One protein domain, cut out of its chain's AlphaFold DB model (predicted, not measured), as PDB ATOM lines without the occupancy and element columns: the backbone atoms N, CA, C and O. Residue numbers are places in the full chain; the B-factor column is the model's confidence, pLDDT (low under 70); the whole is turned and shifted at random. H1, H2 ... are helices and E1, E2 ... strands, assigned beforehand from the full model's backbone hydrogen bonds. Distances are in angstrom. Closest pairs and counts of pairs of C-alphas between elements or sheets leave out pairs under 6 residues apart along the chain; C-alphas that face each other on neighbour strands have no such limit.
ATOM      1  N   VAL A   9     145.843  84.560  96.513       57.09
ATOM      2  CA  VAL A   9     145.856  85.828  97.289       57.09
ATOM      3  C   VAL A   9     144.673  85.951  98.262       57.09
ATOM      4  O   VAL A   9     144.861  86.424  99.384       57.09
ATOM      5  N   CYS A  10     143.469  85.522  97.867       56.91
ATOM      6  CA  CYS A  10     142.298  85.627  98.743       56.91
ATOM      7  C   CYS A  10     142.280  84.537  99.825       56.91
ATOM      8  O   CYS A  10     141.931  84.835 100.964       56.91
ATOM      9  N   VAL A  11     142.703  83.308  99.510       58.41
ATOM     10  CA  VAL A  11     142.834  82.230 100.510       58.41
ATOM     11  C   VAL A  11     143.950  82.537 101.503       58.41
ATOM     12  O   VAL A  11     143.772  82.384 102.714       58.41
ATOM     13  N   ASP A  12     145.059  83.091 101.017       60.94
ATOM     14  CA  ASP A  12     146.158  83.554 101.852       60.94
ATOM     15  C   ASP A  12     145.681  84.638 102.824       60.94
ATOM     16  O   ASP A  12     145.999  84.547 104.003       60.94
ATOM     17  N   LEU A  13     144.874  85.616 102.385       60.34
ATOM     18  CA  LEU A  13     144.287  86.645 103.261       60.34
ATOM     19  C   LEU A  13     143.412  86.051 104.378       60.34
ATOM     20  O   LEU A  13     143.489  86.514 105.517       60.34
ATOM     21  N   ILE A  14     142.625  85.016 104.073       57.50
ATOM     22  CA  ILE A  14     141.762  84.326 105.045       57.50
ATOM     23  C   ILE A  14     142.600  83.527 106.064       57.50
ATOM     24  O   ILE A  14     142.232  83.429 107.238       57.50
ATOM     25  N   SER A  15     143.765  83.008 105.660       58.88
ATOM     26  CA  SER A  15     144.588  82.103 106.475       58.88
ATOM     27  C   SER A  15     145.655  82.780 107.362       58.88
ATOM     28  O   SER A  15     146.381  82.075 108.075       58.88
ATOM     29  N   THR A  22     153.809  76.877 111.539       50.78
ATOM     30  CA  THR A  22     154.716  76.481 110.456       50.78
ATOM     31  C   THR A  22     155.638  75.362 110.915       50.78
ATOM     32  O   THR A  22     156.028  75.296 112.080       50.78
ATOM     33  N   ASN A  23     155.989  74.497 109.959       54.03
ATOM     34  CA  ASN A  23     156.860  73.309 110.022       54.03
ATOM     35  C   ASN A  23     158.177  73.484 110.827       54.03
ATOM     36  O   ASN A  23     158.866  72.524 111.150       54.03
ATOM     37  N   ASN A  24     158.517  74.717 111.198       63.88
ATOM     38  CA  ASN A  24     159.668  75.074 112.009       63.88
ATOM     39  C   ASN A  24     159.633  74.472 113.429       63.88
ATOM     40  O   ASN A  24     160.670  74.055 113.930       63.88
ATOM     41  N   ILE A  25     158.463  74.370 114.081       68.38
ATOM     42  CA  ILE A  25     158.402  73.805 115.447       68.38
ATOM     43  C   ILE A  25     158.729  72.311 115.426       68.38
ATOM     44  O   ILE A  25     159.574  71.864 116.195       68.38
ATOM     45  N   THR A  26     158.108  71.551 114.524       73.81
ATOM     46  CA  THR A  26     158.348  70.108 114.388       73.81
ATOM     47  C   THR A  26     159.785  69.820 113.968       73.81
ATOM     48  O   THR A  26     160.432  68.966 114.565       73.81
ATOM     49  N   ALA A  27     160.319  70.563 112.991       77.94
ATOM     50  CA  ALA A  27     161.711  70.417 112.570       77.94
ATOM     51  C   ALA A  27     162.693  70.738 113.709       77.94
ATOM     52  O   ALA A  27     163.625  69.975 113.959       77.94
ATOM     53  N   SER A  28     162.459  71.829 114.444       77.31
ATOM     54  CA  SER A  28     163.328  72.219 115.555       77.31
ATOM     55  C   SER A  28     163.233  71.237 116.725       77.31
ATOM     56  O   SER A  28     164.256  70.924 117.323       77.31
ATOM     57  N   PHE A  29     162.041  70.717 117.028       79.50
ATOM     58  CA  PHE A  29     161.853  69.688 118.050       79.50
ATOM     59  C   PHE A  29     162.552  68.380 117.672       79.50
ATOM     60  O   PHE A  29     163.250  67.805 118.503       79.50
ATOM     61  N   ASN A  30     162.423  67.943 116.417       81.62
ATOM     62  CA  ASN A  30     163.077  66.728 115.938       81.62
ATOM     63  C   ASN A  30     164.603  66.831 116.038       81.62
ATOM     64  O   ASN A  30     165.225  65.889 116.516       81.62
ATOM     65  N   ASN A  31     165.195  67.979 115.687       84.25
ATOM     66  CA  ASN A  31     166.634  68.201 115.863       84.25
ATOM     67  C   ASN A  31     167.062  68.093 117.334       84.25
ATOM     68  O   ASN A  31     168.069  67.466 117.647       84.25
ATOM     69  N   TRP A  32     166.294  68.672 118.256       81.62
ATOM     70  CA  TRP A  32     166.637  68.641 119.679       81.62
ATOM     71  C   TRP A  32     166.510  67.263 120.300       81.62
ATOM     72  O   TRP A  32     167.332  66.870 121.124       81.62
ATOM     73  N   VAL A  33     165.447  66.543 119.940       82.88
ATOM     74  CA  VAL A  33     165.238  65.188 120.436       82.88
ATOM     75  C   VAL A  33     166.344  64.280 119.925       82.88
ATOM     76  O   VAL A  33     166.795  63.448 120.701       82.88
ATOM     77  N   ASP A  34     166.819  64.457 118.691       85.19
ATOM     78  CA  ASP A  34     167.918  63.660 118.139       85.19
ATOM     79  C   ASP A  34     169.225  63.840 118.934       85.19
ATOM     80  O   ASP A  34     169.848  62.852 119.324       85.19
ATOM     81  N   GLU A  35     169.571  65.081 119.306       81.00
ATOM     82  CA  GLU A  35     170.730  65.390 120.167       81.00
ATOM     83  C   GLU A  35     170.630  64.754 121.566       81.00
ATOM     84  O   GLU A  35     171.638  64.380 122.169       81.00
ATOM     85  N   LEU A  36     169.412  64.631 122.100       78.44
ATOM     86  CA  LEU A  36     169.158  64.138 123.455       78.44
ATOM     87  C   LEU A  36     168.808  62.640 123.499       78.44
ATOM     88  O   LEU A  36     168.750  62.057 124.582       78.44
ATOM     89  N   ARG A  37     168.579  61.997 122.346       82.94
ATOM     90  CA  ARG A  37     167.991  60.648 122.245       82.94
ATOM     91  C   ARG A  37     168.839  59.553 122.884       82.94
ATOM     92  O   ARG A  37     168.308  58.518 123.279       82.94
ATOM     93  N   PHE A  38     170.144  59.785 122.977       86.06
ATOM     94  CA  PHE A  38     171.110  58.848 123.549       86.06
ATOM     95  C   PHE A  38     171.393  59.108 125.035       86.06
ATOM     96  O   PHE A  38     172.205  58.408 125.639       86.06
ATOM     97  N   MET A  39     170.733  60.099 125.641       85.88
ATOM     98  CA  MET A  39     170.871  60.396 127.062       85.88
ATOM     99  C   MET A  39     169.955  59.511 127.922       85.88
ATOM    100  O   MET A  39     168.891  59.082 127.469       85.88
ATOM    101  N   PRO A  40     170.311  59.271 129.199       91.75
ATOM    102  CA  PRO A  40     169.398  58.661 130.160       91.75
ATOM    103  C   PRO A  40     168.068  59.423 130.232       91.75
ATOM    104  O   PRO A  40     168.053  60.649 130.137       91.75
ATOM    105  N   LEU A  41     166.958  58.715 130.476       88.50
ATOM    106  CA  LEU A  41     165.598  59.282 130.451       88.50
ATOM    107  C   LEU A  41     165.457  60.582 131.263       88.50
ATOM    108  O   LEU A  41     164.819  61.528 130.814       88.50
ATOM    109  N   ILE A  42     166.074  60.641 132.445       92.56
ATOM    110  CA  ILE A  42     166.030  61.828 133.310       92.56
ATOM    111  C   ILE A  42     166.715  63.026 132.635       92.56
ATOM    112  O   ILE A  42     166.162  64.122 132.634       92.56
ATOM    113  N   ALA A  43     167.879  62.817 132.016       89.06
ATOM    114  CA  ALA A  43     168.616  63.861 131.308       89.06
ATOM    115  C   ALA A  43     167.896  64.306 130.023       89.06
ATOM    116  O   ALA A  43     167.872  65.496 129.719       89.06
ATOM    117  N   LEU A  44     167.240  63.380 129.315       89.38
ATOM    118  CA  LEU A  44     166.378  63.699 128.172       89.38
ATOM    119  C   LEU A  44     165.218  64.620 128.585       89.38
ATOM    120  O   LEU A  44     165.001  65.660 127.964       89.38
ATOM    121  N   LEU A  45     164.481  64.258 129.642       90.31
ATOM    122  CA  LEU A  45     163.351  65.052 130.134       90.31
ATOM    123  C   LEU A  45     163.792  66.433 130.625       90.31
ATOM    124  O   LEU A  45     163.116  67.428 130.351       90.31
ATOM    125  N   ASP A  46     164.933  66.506 131.310       92.56
ATOM    126  CA  ASP A  46     165.466  67.780 131.779       92.56
ATOM    127  C   ASP A  46     165.928  68.670 130.614       92.56
ATOM    128  O   ASP A  46     165.595  69.856 130.567       92.56
ATOM    129  N   GLY A  47     166.584  68.089 129.604       89.25
ATOM    130  CA  GLY A  47     166.955  68.787 128.374       89.25
ATOM    131  C   GLY A  47     165.743  69.379 127.647       89.25
ATOM    132  O   GLY A  47     165.755  70.557 127.282       89.25
ATOM    133  N   ILE A  48     164.657  68.609 127.509       88.19
ATOM    134  CA  ILE A  48     163.399  69.094 126.915       88.19
ATOM    135  C   ILE A  48     162.825  70.256 127.736       88.19
ATOM    136  O   ILE A  48     162.447  71.286 127.170       88.19
ATOM    137  N   ARG A  49     162.787  70.123 129.068       92.06
ATOM    138  CA  ARG A  49     162.283  71.167 129.972       92.06
ATOM    139  C   ARG A  49     163.069  72.469 129.826       92.06
ATOM    140  O   ARG A  49     162.452  73.532 129.710       92.06
ATOM    141  N   ILE A  50     164.401  72.396 129.822       92.50
ATOM    142  CA  ILE A  50     165.285  73.561 129.677       92.50
ATOM    143  C   ILE A  50     165.020  74.256 128.340       92.50
ATOM    144  O   ILE A  50     164.732  75.453 128.320       92.50
ATOM    145  N   ARG A  51     165.028  73.505 127.233       88.38
ATOM    146  CA  ARG A  51     164.808  74.045 125.881       88.38
ATOM    147  C   ARG A  51     163.433  74.693 125.725       88.38
ATOM    148  O   ARG A  51     163.320  75.779 125.159       88.38
ATOM    149  N   HIS A  52     162.392  74.047 126.245       87.31
ATOM    150  CA  HIS A  52     161.036  74.583 126.200       87.31
ATOM    151  C   HIS A  52     160.912  75.874 127.019       87.31
ATOM    152  O   HIS A  52     160.323  76.854 126.560       87.31
ATOM    153  N   THR A  53     161.492  75.895 128.221       92.75
ATOM    154  CA  THR A  53     161.472  77.076 129.095       92.75
ATOM    155  C   THR A  53     162.216  78.245 128.455       92.75
ATOM    156  O   THR A  53     161.682  79.351 128.421       92.75
ATOM    157  N   ASP A  54     163.394  77.997 127.883       91.94
ATOM    158  CA  ASP A  54     164.197  79.004 127.181       91.94
ATOM    159  C   ASP A  54     163.461  79.595 125.966       91.94
ATOM    160  O   ASP A  54     163.383  80.818 125.802       91.94
ATOM    161  N   GLN A  55     162.803  78.752 125.163       87.88
ATOM    162  CA  GLN A  55     161.957  79.220 124.064       87.88
ATOM    163  C   GLN A  55     160.795  80.089 124.538       87.88
ATOM    164  O   GLN A  55     160.520  81.129 123.935       87.88
ATOM    165  N   MET A  56     160.080  79.660 125.580       89.12
ATOM    166  CA  MET A  56     158.941  80.417 126.104       89.12
ATOM    167  C   MET A  56     159.390  81.745 126.704       89.12
ATOM    168  O   MET A  56     158.749  82.769 126.475       89.12
ATOM    169  N   TYR A  57     160.520  81.750 127.407       94.25
ATOM    170  CA  TYR A  57     161.109  82.961 127.956       94.25
ATOM    171  C   TYR A  57     161.552  83.933 126.855       94.25
ATOM    172  O   TYR A  57     161.212  85.114 126.902       94.25
ATOM    173  N   THR A  58     162.209  83.432 125.808       90.50
ATOM    174  CA  THR A  58     162.593  84.232 124.638       90.50
ATOM    175  C   THR A  58     161.366  84.841 123.960       90.50
ATOM    176  O   THR A  58     161.322  86.049 123.733       90.50
ATOM    177  N   LYS A  59     160.322  84.034 123.712       86.19
ATOM    178  CA  LYS A  59     159.047  84.508 123.146       86.19
ATOM    179  C   LYS A  59     158.393  85.566 124.031       86.19
ATOM    180  O   LYS A  59     157.897  86.557 123.502       86.19
ATOM    181  N   LYS A  60     158.417  85.375 125.353       92.19
ATOM    182  CA  LYS A  60     157.910  86.352 126.317       92.19
ATOM    183  C   LYS A  60     158.665  87.675 126.208       92.19
ATOM    184  O   LYS A  60     158.021  88.693 126.021       92.19
ATOM    185  N   ILE A  61     159.999  87.670 126.244       94.44
ATOM    186  CA  ILE A  61     160.796  88.902 126.101       94.44
ATOM    187  C   ILE A  61     160.482  89.606 124.780       94.44
ATOM    188  O   ILE A  61     160.345  90.829 124.744       94.44
ATOM    189  N   THR A  62     160.391  88.852 123.682       87.50
ATOM    190  CA  THR A  62     160.042  89.421 122.377       87.50
ATOM    191  C   THR A  62     158.655  90.057 122.407       87.50
ATOM    192  O   THR A  62     158.509  91.162 121.896       87.50
ATOM    193  N   ALA A  63     157.669  89.397 123.020       86.06
ATOM    194  CA  ALA A  63     156.310  89.912 123.163       86.06
ATOM    195  C   ALA A  63     156.238  91.141 124.083       86.06
ATOM    196  O   ALA A  63     155.581  92.114 123.734       86.06
ATOM    197  N   ASP A  64     156.963  91.145 125.202       91.19
ATOM    198  CA  ASP A  64     157.001  92.268 126.148       91.19
ATOM    199  C   ASP A  64     157.617  93.528 125.512       91.19
ATOM    200  O   ASP A  64     157.242  94.651 125.837       91.19
ATOM    201  N   ARG A  65     158.559  93.355 124.574       91.19
ATOM    202  CA  ARG A  65     159.148  94.451 123.780       91.19
ATOM    203  C   ARG A  65     158.309  94.822 122.553       91.19
ATOM    204  O   ARG A  65     158.672  95.747 121.823       91.19
ATOM    205  N   TRP A  66     157.239  94.080 122.273       88.94
ATOM    206  CA  TRP A  66     156.457  94.229 121.056       88.94
ATOM    207  C   TRP A  66     155.423  95.349 121.193       88.94
ATOM    208  O   TRP A  66     154.389  95.192 121.831       88.94
ATOM    209  N   ASN A  67     155.669  96.475 120.520       87.25
ATOM    210  CA  ASN A  67     154.773  97.641 120.550       87.25
ATOM    211  C   ASN A  67     153.734  97.662 119.409       87.25
ATOM    212  O   ASN A  67     152.937  98.595 119.309       87.25
ATOM    213  N   GLY A  68     153.758  96.680 118.502       84.19
ATOM    214  CA  GLY A  68     152.880  96.632 117.329       84.19
ATOM    215  C   GLY A  68     151.596  95.830 117.560       84.19
ATOM    216  O   GLY A  68     151.559  94.909 118.368       84.19
ATOM    217  N   LYS A  69     150.547  96.102 116.777       82.25
ATOM    218  CA  LYS A  69     149.307  95.298 116.809       82.25
ATOM    219  C   LYS A  69     149.483  93.895 116.213       82.25
ATOM    220  O   LYS A  69     148.787  92.964 116.601       82.25
ATOM    221  N   LEU A  70     150.390  93.758 115.249       82.75
ATOM    222  CA  LEU A  70     150.701  92.519 114.539       82.75
ATOM    223  C   LEU A  70     152.197  92.277 114.626       82.75
ATOM    224  O   LEU A  70     152.942  93.248 114.627       82.75
ATOM    225  N   THR A  71     152.624  91.020 114.670       82.00
ATOM    226  CA  THR A  71     154.035  90.614 114.622       82.00
ATOM    227  C   THR A  71     154.670  90.942 113.265       82.00
ATOM    228  O   THR A  71     153.976  91.006 112.246       82.00
ATOM    229  N   SER A  72     155.996  91.133 113.223       80.88
ATOM    230  CA  SER A  72     156.722  91.498 111.991       80.88
ATOM    231  C   SER A  72     156.410  90.580 110.811       80.88
ATOM    232  O   SER A  72     156.232  91.073 109.697       80.88
ATOM    233  N   ASN A  73     156.346  89.257 111.008       76.94
ATOM    234  CA  ASN A  73     156.169  88.348 109.874       76.94
ATOM    235  C   ASN A  73     154.731  88.391 109.348       76.94
ATOM    236  O   ASN A  73     154.543  88.420 108.133       76.94
ATOM    237  N   VAL A  74     153.728  88.468 110.229       79.75
ATOM    238  CA  VAL A  74     152.327  88.707 109.855       79.75
ATOM    239  C   VAL A  74     152.203  90.028 109.105       79.75
ATOM    240  O   VAL A  74     151.639  90.054 108.011       79.75
ATOM    241  N   GLN A  75     152.782  91.110 109.632       84.06
ATOM    242  CA  GLN A  75     152.738  92.417 108.981       84.06
ATOM    243  C   GLN A  75     153.406  92.381 107.600       84.06
ATOM    244  O   GLN A  75     152.865  92.925 106.639       84.06
ATOM    245  N   ASN A  76     154.545  91.698 107.468       84.25
ATOM    246  CA  ASN A  76     155.224  91.517 106.187       84.25
ATOM    247  C   ASN A  76     154.376  90.713 105.195       84.25
ATOM    248  O   ASN A  76     154.270  91.108 104.033       84.25
ATOM    249  N   ARG A  77     153.721  89.634 105.642       82.44
ATOM    250  CA  ARG A  77     152.799  88.848 104.807       82.44
ATOM    251  C   ARG A  77     151.619  89.691 104.333       82.44
ATOM    252  O   ARG A  77     151.342  89.710 103.136       82.44
ATOM    253  N   ILE A  78     150.995  90.454 105.230       82.75
ATOM    254  CA  ILE A  78     149.922  91.393 104.877       82.75
ATOM    255  C   ILE A  78     150.426  92.425 103.870       82.75
ATOM    256  O   ILE A  78     149.772  92.650 102.860       82.75
ATOM    257  N   ASN A  79     151.603  93.016 104.083       86.06
ATOM    258  CA  ASN A  79     152.167  94.000 103.161       86.06
ATOM    259  C   ASN A  79     152.404  93.413 101.758       86.06
ATOM    260  O   ASN A  79     152.169  94.097 100.760       86.06
ATOM    261  N   ILE A  80     152.854  92.158 101.665       84.12
ATOM    262  CA  ILE A  80     153.015  91.446 100.389       84.12
ATOM    263  C   ILE A  80     151.652  91.230  99.722       84.12
ATOM    264  O   ILE A  80     151.508  91.516  98.534       84.12
ATOM    265  N   LEU A  81     150.648  90.774 100.471       78.12
ATOM    266  CA  LEU A  81     149.309  90.520  99.936       78.12
ATOM    267  C   LEU A  81     148.607  91.808  99.515       78.12
ATOM    268  O   LEU A  81     148.054  91.860  98.423       78.12
ATOM    269  N   LEU A  82     148.722  92.879 100.302       81.88
ATOM    270  CA  LEU A  82     148.225  94.202  99.934       81.88
ATOM    271  C   LEU A  82     148.866  94.691  98.637       81.88
ATOM    272  O   LEU A  82     148.162  95.202  97.775       81.88
ATOM    273  N   LYS A  83     150.182  94.511  98.457       84.31
ATOM    274  CA  LYS A  83     150.853  94.855  97.192       84.31
ATOM    275  C   LYS A  83     150.287  94.070  96.008       84.31
ATOM    276  O   LYS A  83     150.087  94.674  94.961       84.31
ATOM    277  N   LYS A  84     150.003  92.773  96.175       77.19
ATOM    278  CA  LYS A  84     149.365  91.949  95.133       77.19
ATOM    279  C   LYS A  84     147.921  92.387  94.858       77.19
ATOM    280  O   LYS A  84     147.515  92.453  93.707       77.19
ATOM    281  N   ALA A  85     147.178  92.749  95.902       75.94
ATOM    282  CA  ALA A  85     145.780  93.158  95.815       75.94
ATOM    283  C   ALA A  85     145.575  94.590  95.289       75.94
ATOM    284  O   ALA A  85     144.453  94.941  94.944       75.94
ATOM    285  N   ARG A  86     146.621  95.429  95.187       79.75
ATOM    286  CA  ARG A  86     146.503  96.831  94.723       79.75
ATOM    287  C   ARG A  86     145.831  96.991  93.356       79.75
ATOM    288  O   ARG A  86     145.283  98.053  93.096       79.75
ATOM    289  N   GLY A  87     145.915  95.981  92.491       75.38
ATOM    290  CA  GLY A  87     145.282  95.986  91.169       75.38
ATOM    291  C   GLY A  87     143.896  95.342  91.127       75.38
ATOM    292  O   GLY A  87     143.304  95.293  90.053       75.38
ATOM    293  N   ALA A  88     143.394  94.824  92.250       80.75
ATOM    294  CA  ALA A  88     142.126  94.121  92.297       80.75
ATOM    295  C   ALA A  88     140.960  95.091  92.532       80.75
ATOM    296  O   ALA A  88     141.009  95.959  93.406       80.75
ATOM    297  N   ARG A  89     139.885  94.916  91.767       84.00
ATOM    298  CA  ARG A  89     138.603  95.590  91.957       84.00
ATOM    299  C   ARG A  89     137.693  94.689  92.777       84.00
ATOM    300  O   ARG A  89     137.459  93.550  92.401       84.00
ATOM    301  N   VAL A  90     137.161  95.205  93.881       84.88
ATOM    302  CA  VAL A  90     136.248  94.462  94.757       84.88
ATOM    303  C   VAL A  90     134.838  95.023  94.611       84.88
ATOM    304  O   VAL A  90     134.629  96.227  94.754       84.88
ATOM    305  N   ILE A  91     133.879  94.148  94.332       88.06
ATOM    306  CA  ILE A  91     132.459  94.443  94.170       88.06
ATOM    307  C   ILE A  91     131.702  93.604  95.197       88.06
ATOM    308  O   ILE A  91     131.861  92.389  95.259       88.06
ATOM    309  N   GLN A  92     130.881  94.244  96.023       88.50
ATOM    310  CA  GLN A  92     130.045  93.528  96.980       88.50
ATOM    311  C   GLN A  92     128.799  92.975  96.275       88.50
ATOM    312  O   GLN A  92     128.032  93.740  95.692       88.50
ATOM    313  N   CYS A  93     128.598  91.659  96.346       88.31
ATOM    314  CA  CYS A  93     127.454  90.960  95.746       88.31
ATOM    315  C   CYS A  93     126.418  90.528  96.795       88.31
ATOM    316  O   CYS A  93     125.250  90.334  96.469       88.31
ATOM    317  N   GLY A  94     126.827  90.431  98.062       87.81
ATOM    318  CA  GLY A  94     125.967  90.060  99.182       87.81
ATOM    319  C   GLY A  94     126.506  90.575 100.515       87.81
ATOM    320  O   GLY A  94     127.501  91.299 100.575       87.81
ATOM    321  N   LYS A  95     125.862  90.198 101.625       87.75
ATOM    322  CA  LYS A  95     126.254  90.666 102.968       87.75
ATOM    323  C   LYS A  95     127.704  90.299 103.320       87.75
ATOM    324  O   LYS A  95     128.406  91.123 103.899       87.75
ATOM    325  N   TYR A  96     128.137  89.099 102.933       86.00
ATOM    326  CA  TYR A  96     129.496  88.585 103.139       86.00
ATOM    327  C   TYR A  96     130.131  88.042 101.851       86.00
ATOM    328  O   TYR A  96     131.171  87.392 101.913       86.00
ATOM    329  N   GLU A  97     129.527  88.333 100.696       87.81
ATOM    330  CA  GLU A  97     129.958  87.834  99.391       87.81
ATOM    331  C   GLU A  97     130.513  88.970  98.533       87.81
ATOM    332  O   GLU A  97     129.861  90.005  98.344       87.81
ATOM    333  N   PHE A  98     131.712  88.761  97.998       86.38
ATOM    334  CA  PHE A  98     132.451  89.757  97.236       86.38
ATOM    335  C   PHE A  98     132.998  89.145  95.957       86.38
ATOM    336  O   PHE A  98     133.690  88.132  95.995       86.38
ATOM    337  N   GLN A  99     132.737  89.794  94.833       86.31
ATOM    338  CA  GLN A  99     133.438  89.543  93.588       86.31
ATOM    339  C   GLN A  99     134.727  90.372  93.567       86.31
ATOM    340  O   GLN A  99     134.713  91.584  93.763       86.31
ATOM    341  N   VAL A 100     135.854  89.711  93.346       85.38
ATOM    342  CA  VAL A 100     137.187  90.297  93.275       85.38
ATOM    343  C   VAL A 100     137.717  90.079  91.865       85.38
ATOM    344  O   VAL A 100     138.095  88.965  91.506       85.38
ATOM    345  N   ASP A 101     137.751  91.144  91.071       84.25
ATOM    346  CA  ASP A 101     138.331  91.143  89.732       84.25
ATOM    347  C   ASP A 101     139.804  91.552  89.833       84.25
ATOM    348  O   ASP A 101     140.127  92.703  90.124       84.25
ATOM    349  N   SER A 102     140.714  90.616  89.602       77.00
ATOM    350  CA  SER A 102     142.146  90.880  89.461       77.00
ATOM    351  C   SER A 102     142.521  91.019  87.981       77.00
ATOM    352  O   SER A 102     141.709  90.787  87.088       77.00
ATOM    353  N   SER A 103     143.778  91.368  87.694       72.00
ATOM    354  CA  SER A 103     144.291  91.440  86.318       72.00
ATOM    355  C   SER A 103     144.288  90.091  85.593       72.00
ATOM    356  O   SER A 103     144.317  90.062  84.366       72.00
ATOM    357  N   THR A 104     144.281  88.986  86.338       70.38
ATOM    358  CA  THR A 104     144.350  87.629  85.789       70.38
ATOM    359  C   THR A 104     143.034  86.869  85.892       70.38
ATOM    360  O   THR A 104     142.741  86.071  85.010       70.38
ATOM    361  N   GLU A 105     142.250  87.082  86.952       76.81
ATOM    362  CA  GLU A 105     141.102  86.232  87.292       76.81
ATOM    363  C   GLU A 105     140.028  87.009  88.060       76.81
ATOM    364  O   GLU A 105     140.321  87.987  88.746       76.81
ATOM    365  N   THR A 106     138.783  86.543  87.965       82.69
ATOM    366  CA  THR A 106     137.644  87.025  88.755       82.69
ATOM    367  C   THR A 106     137.231  85.950  89.749       82.69
ATOM    368  O   THR A 106     136.985  84.812  89.356       82.69
ATOM    369  N   CYS A 107     137.155  86.304  91.029       83.19
ATOM    370  CA  CYS A 107     136.932  85.357  92.118       83.19
ATOM    371  C   CYS A 107     135.774  85.813  93.006       83.19
ATOM    372  O   CYS A 107     135.679  86.986  93.335       83.19
ATOM    373  N   VAL A 108     134.930  84.891  93.456       84.38
ATOM    374  CA  VAL A 108     133.949  85.125  94.518       84.38
ATOM    375  C   VAL A 108     134.544  84.687  95.855       84.38
ATOM    376  O   VAL A 108     135.004  83.553  96.004       84.38
ATOM    377  N   VAL A 109     134.535  85.605  96.814       83.75
ATOM    378  CA  VAL A 109     134.995  85.419  98.189       83.75
ATOM    379  C   VAL A 109     133.787  85.482  99.112       83.75
ATOM    380  O   VAL A 109     133.051  86.472  99.097       83.75
ATOM    381  N   LYS A 110     133.615  84.453  99.939       85.56
ATOM    382  CA  LYS A 110     132.600  84.400 100.993       85.56
ATOM    383  C   LYS A 110     133.280  84.473 102.353       85.56
ATOM    384  O   LYS A 110     133.964  83.541 102.776       85.56
ATOM    385  N   LEU A 111     133.144  85.610 103.028       82.50
ATOM    386  CA  LEU A 111     133.870  85.880 104.274       82.50
ATOM    387  C   LEU A 111     133.305  85.132 105.486       82.50
ATOM    388  O   LEU A 111     134.047  84.852 106.422       82.50
ATOM    389  N   ASP A 112     132.011  84.833 105.481       83.56
ATOM    390  CA  ASP A 112     131.322  84.068 106.522       83.56
ATOM    391  C   ASP A 112     131.692  82.581 106.484       83.56
ATOM    392  O   ASP A 112     131.946  81.983 107.529       83.56
ATOM    393  N   GLU A 113     131.784  82.014 105.283       82.75
ATOM    394  CA  GLU A 113     132.237  80.638 105.063       82.75
ATOM    395  C   GLU A 113     133.773  80.513 105.096       82.75
ATOM    396  O   GLU A 113     134.303  79.414 105.262       82.75
ATOM    397  N   GLY A 114     134.505  81.622 104.943       77.88
ATOM    398  CA  GLY A 114     135.963  81.616 104.826       77.88
ATOM    399  C   GLY A 114     136.449  80.926 103.548       77.88
ATOM    400  O   GLY A 114     137.524  80.328 103.545       77.88
ATOM    401  N   THR A 115     135.661  80.984 102.473       78.12
ATOM    402  CA  THR A 115     135.935  80.303 101.203       78.12
ATOM    403  C   THR A 115     136.210  81.302 100.076       78.12
ATOM    404  O   THR A 115     135.689  82.420 100.045       78.12
ATOM    405  N   CYS A 116     137.053  80.896  99.127       78.56
ATOM    406  CA  CYS A 116     137.274  81.597  97.865       78.56
ATOM    407  C   CYS A 116     137.247  80.585  96.725       78.56
ATOM    408  O   CYS A 116     137.880  79.538  96.824       78.56
ATOM    409  N   ILE A 117     136.595  80.918  95.610       73.88
ATOM    410  CA  ILE A 117     136.628  80.064  94.406       73.88
ATOM    411  C   ILE A 117     137.990  80.061  93.696       73.88
ATOM    412  O   ILE A 117     138.193  79.297  92.761       73.88
TER     413      ILE A 117
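What this domain is: This is residues 9 to 15 and 22 to 117 of the 119 residues of an uncharacterized protein of Trema orientale (UniProt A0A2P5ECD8). A small antiparallel sheet of three strands, with the helices H1 and H4 beside it, makes one lobe at one end of an extended rod, and a helical hairpin of H2 and the long H3, opening as a narrow V, makes the other. The two lobes are joined by the link at residues 65 to 71, of which 65 to 69 stand free, and H1 sits between H4 and the sheet, only grazing the latter. The printed part has 103 residues with four named helices and three named strands, in the order H1 H2 H3 H4 E1 E2 E3; the sheet's order is E1 E2 E3, and the class is mostly helix. The whole is extended, with a radius of gyration of the C-alphas of 21.4 A and spans of 63 by 30 by 24 A.

How they stand to each other: The strands E1, residues 89 to 92, E2, residues 97 to 101, and E3, residues 106 to 110, form a meander, each strand the antiparallel neighbour of the one before. E1 and E2 are a hairpin at 159 degrees, with N 91 and O 99 at 2.8 A, within hydrogen-bond range. E2 and E3 are also a hairpin at 159 degrees, with N 100 and O 107 within hydrogen-bond range at 2.7 A. Residues 109 to 110 of E3 pair antiparallel with residues 115 to 116. H1, residues 9 to 15, only grazes the sheet with its residues 10 to 14. H1 and H4, residues 72 to 85, touch, the closest C-alphas being those of Val 9 and Leu 81, 6.4 A apart. They run opposite ways at a shallow tilt of 32 degrees. H4 is not on the sheet. H2, residues 24 to 36, and H3, residues 41 to 64, form a helical hairpin and touch with residues 32 to 36 and 43 to 48 alone. Their closest C-alphas, those of Leu 36 and Leu 44, are 5.5 A apart. They run opposite ways at a shallow tilt of 34 degrees, only just short of steep. H3 and H4 are apart, as are H2 and H4. In H1, H2, H3 and H4 every O i to N i+4 pair is within hydrogen-bond range.

Where its parts are: E3 ends at C-alpha 110, (132.600, 84.400, 100.993). E1, E2 and E3 measure 10.1 A, 13.2 A and 13.5 A from first to last C-alpha. H3 is the longest helix, 34.4 A, and begins at C-alpha 41, (165.598, 59.282, 130.451). H4 measures 19.6 A, H2 18.5 A and H1 10.0 A. H1 begins at C-alpha 9, (145.856, 85.828, 97.289).

The domain as a whole: The two C-alphas farthest apart, those of Pro 40 and Cys 93, are 63.1 A apart. Residues 16 to 21 are cut out, and C-alphas 15 and 22 are 12.2 A apart across the cut. Of the links that are printed whole, H3 to H4 is short and the others are tight. The mean pLDDT of the printed part is 81.7, and residues 9 to 15 and 22 to 25 are under 70.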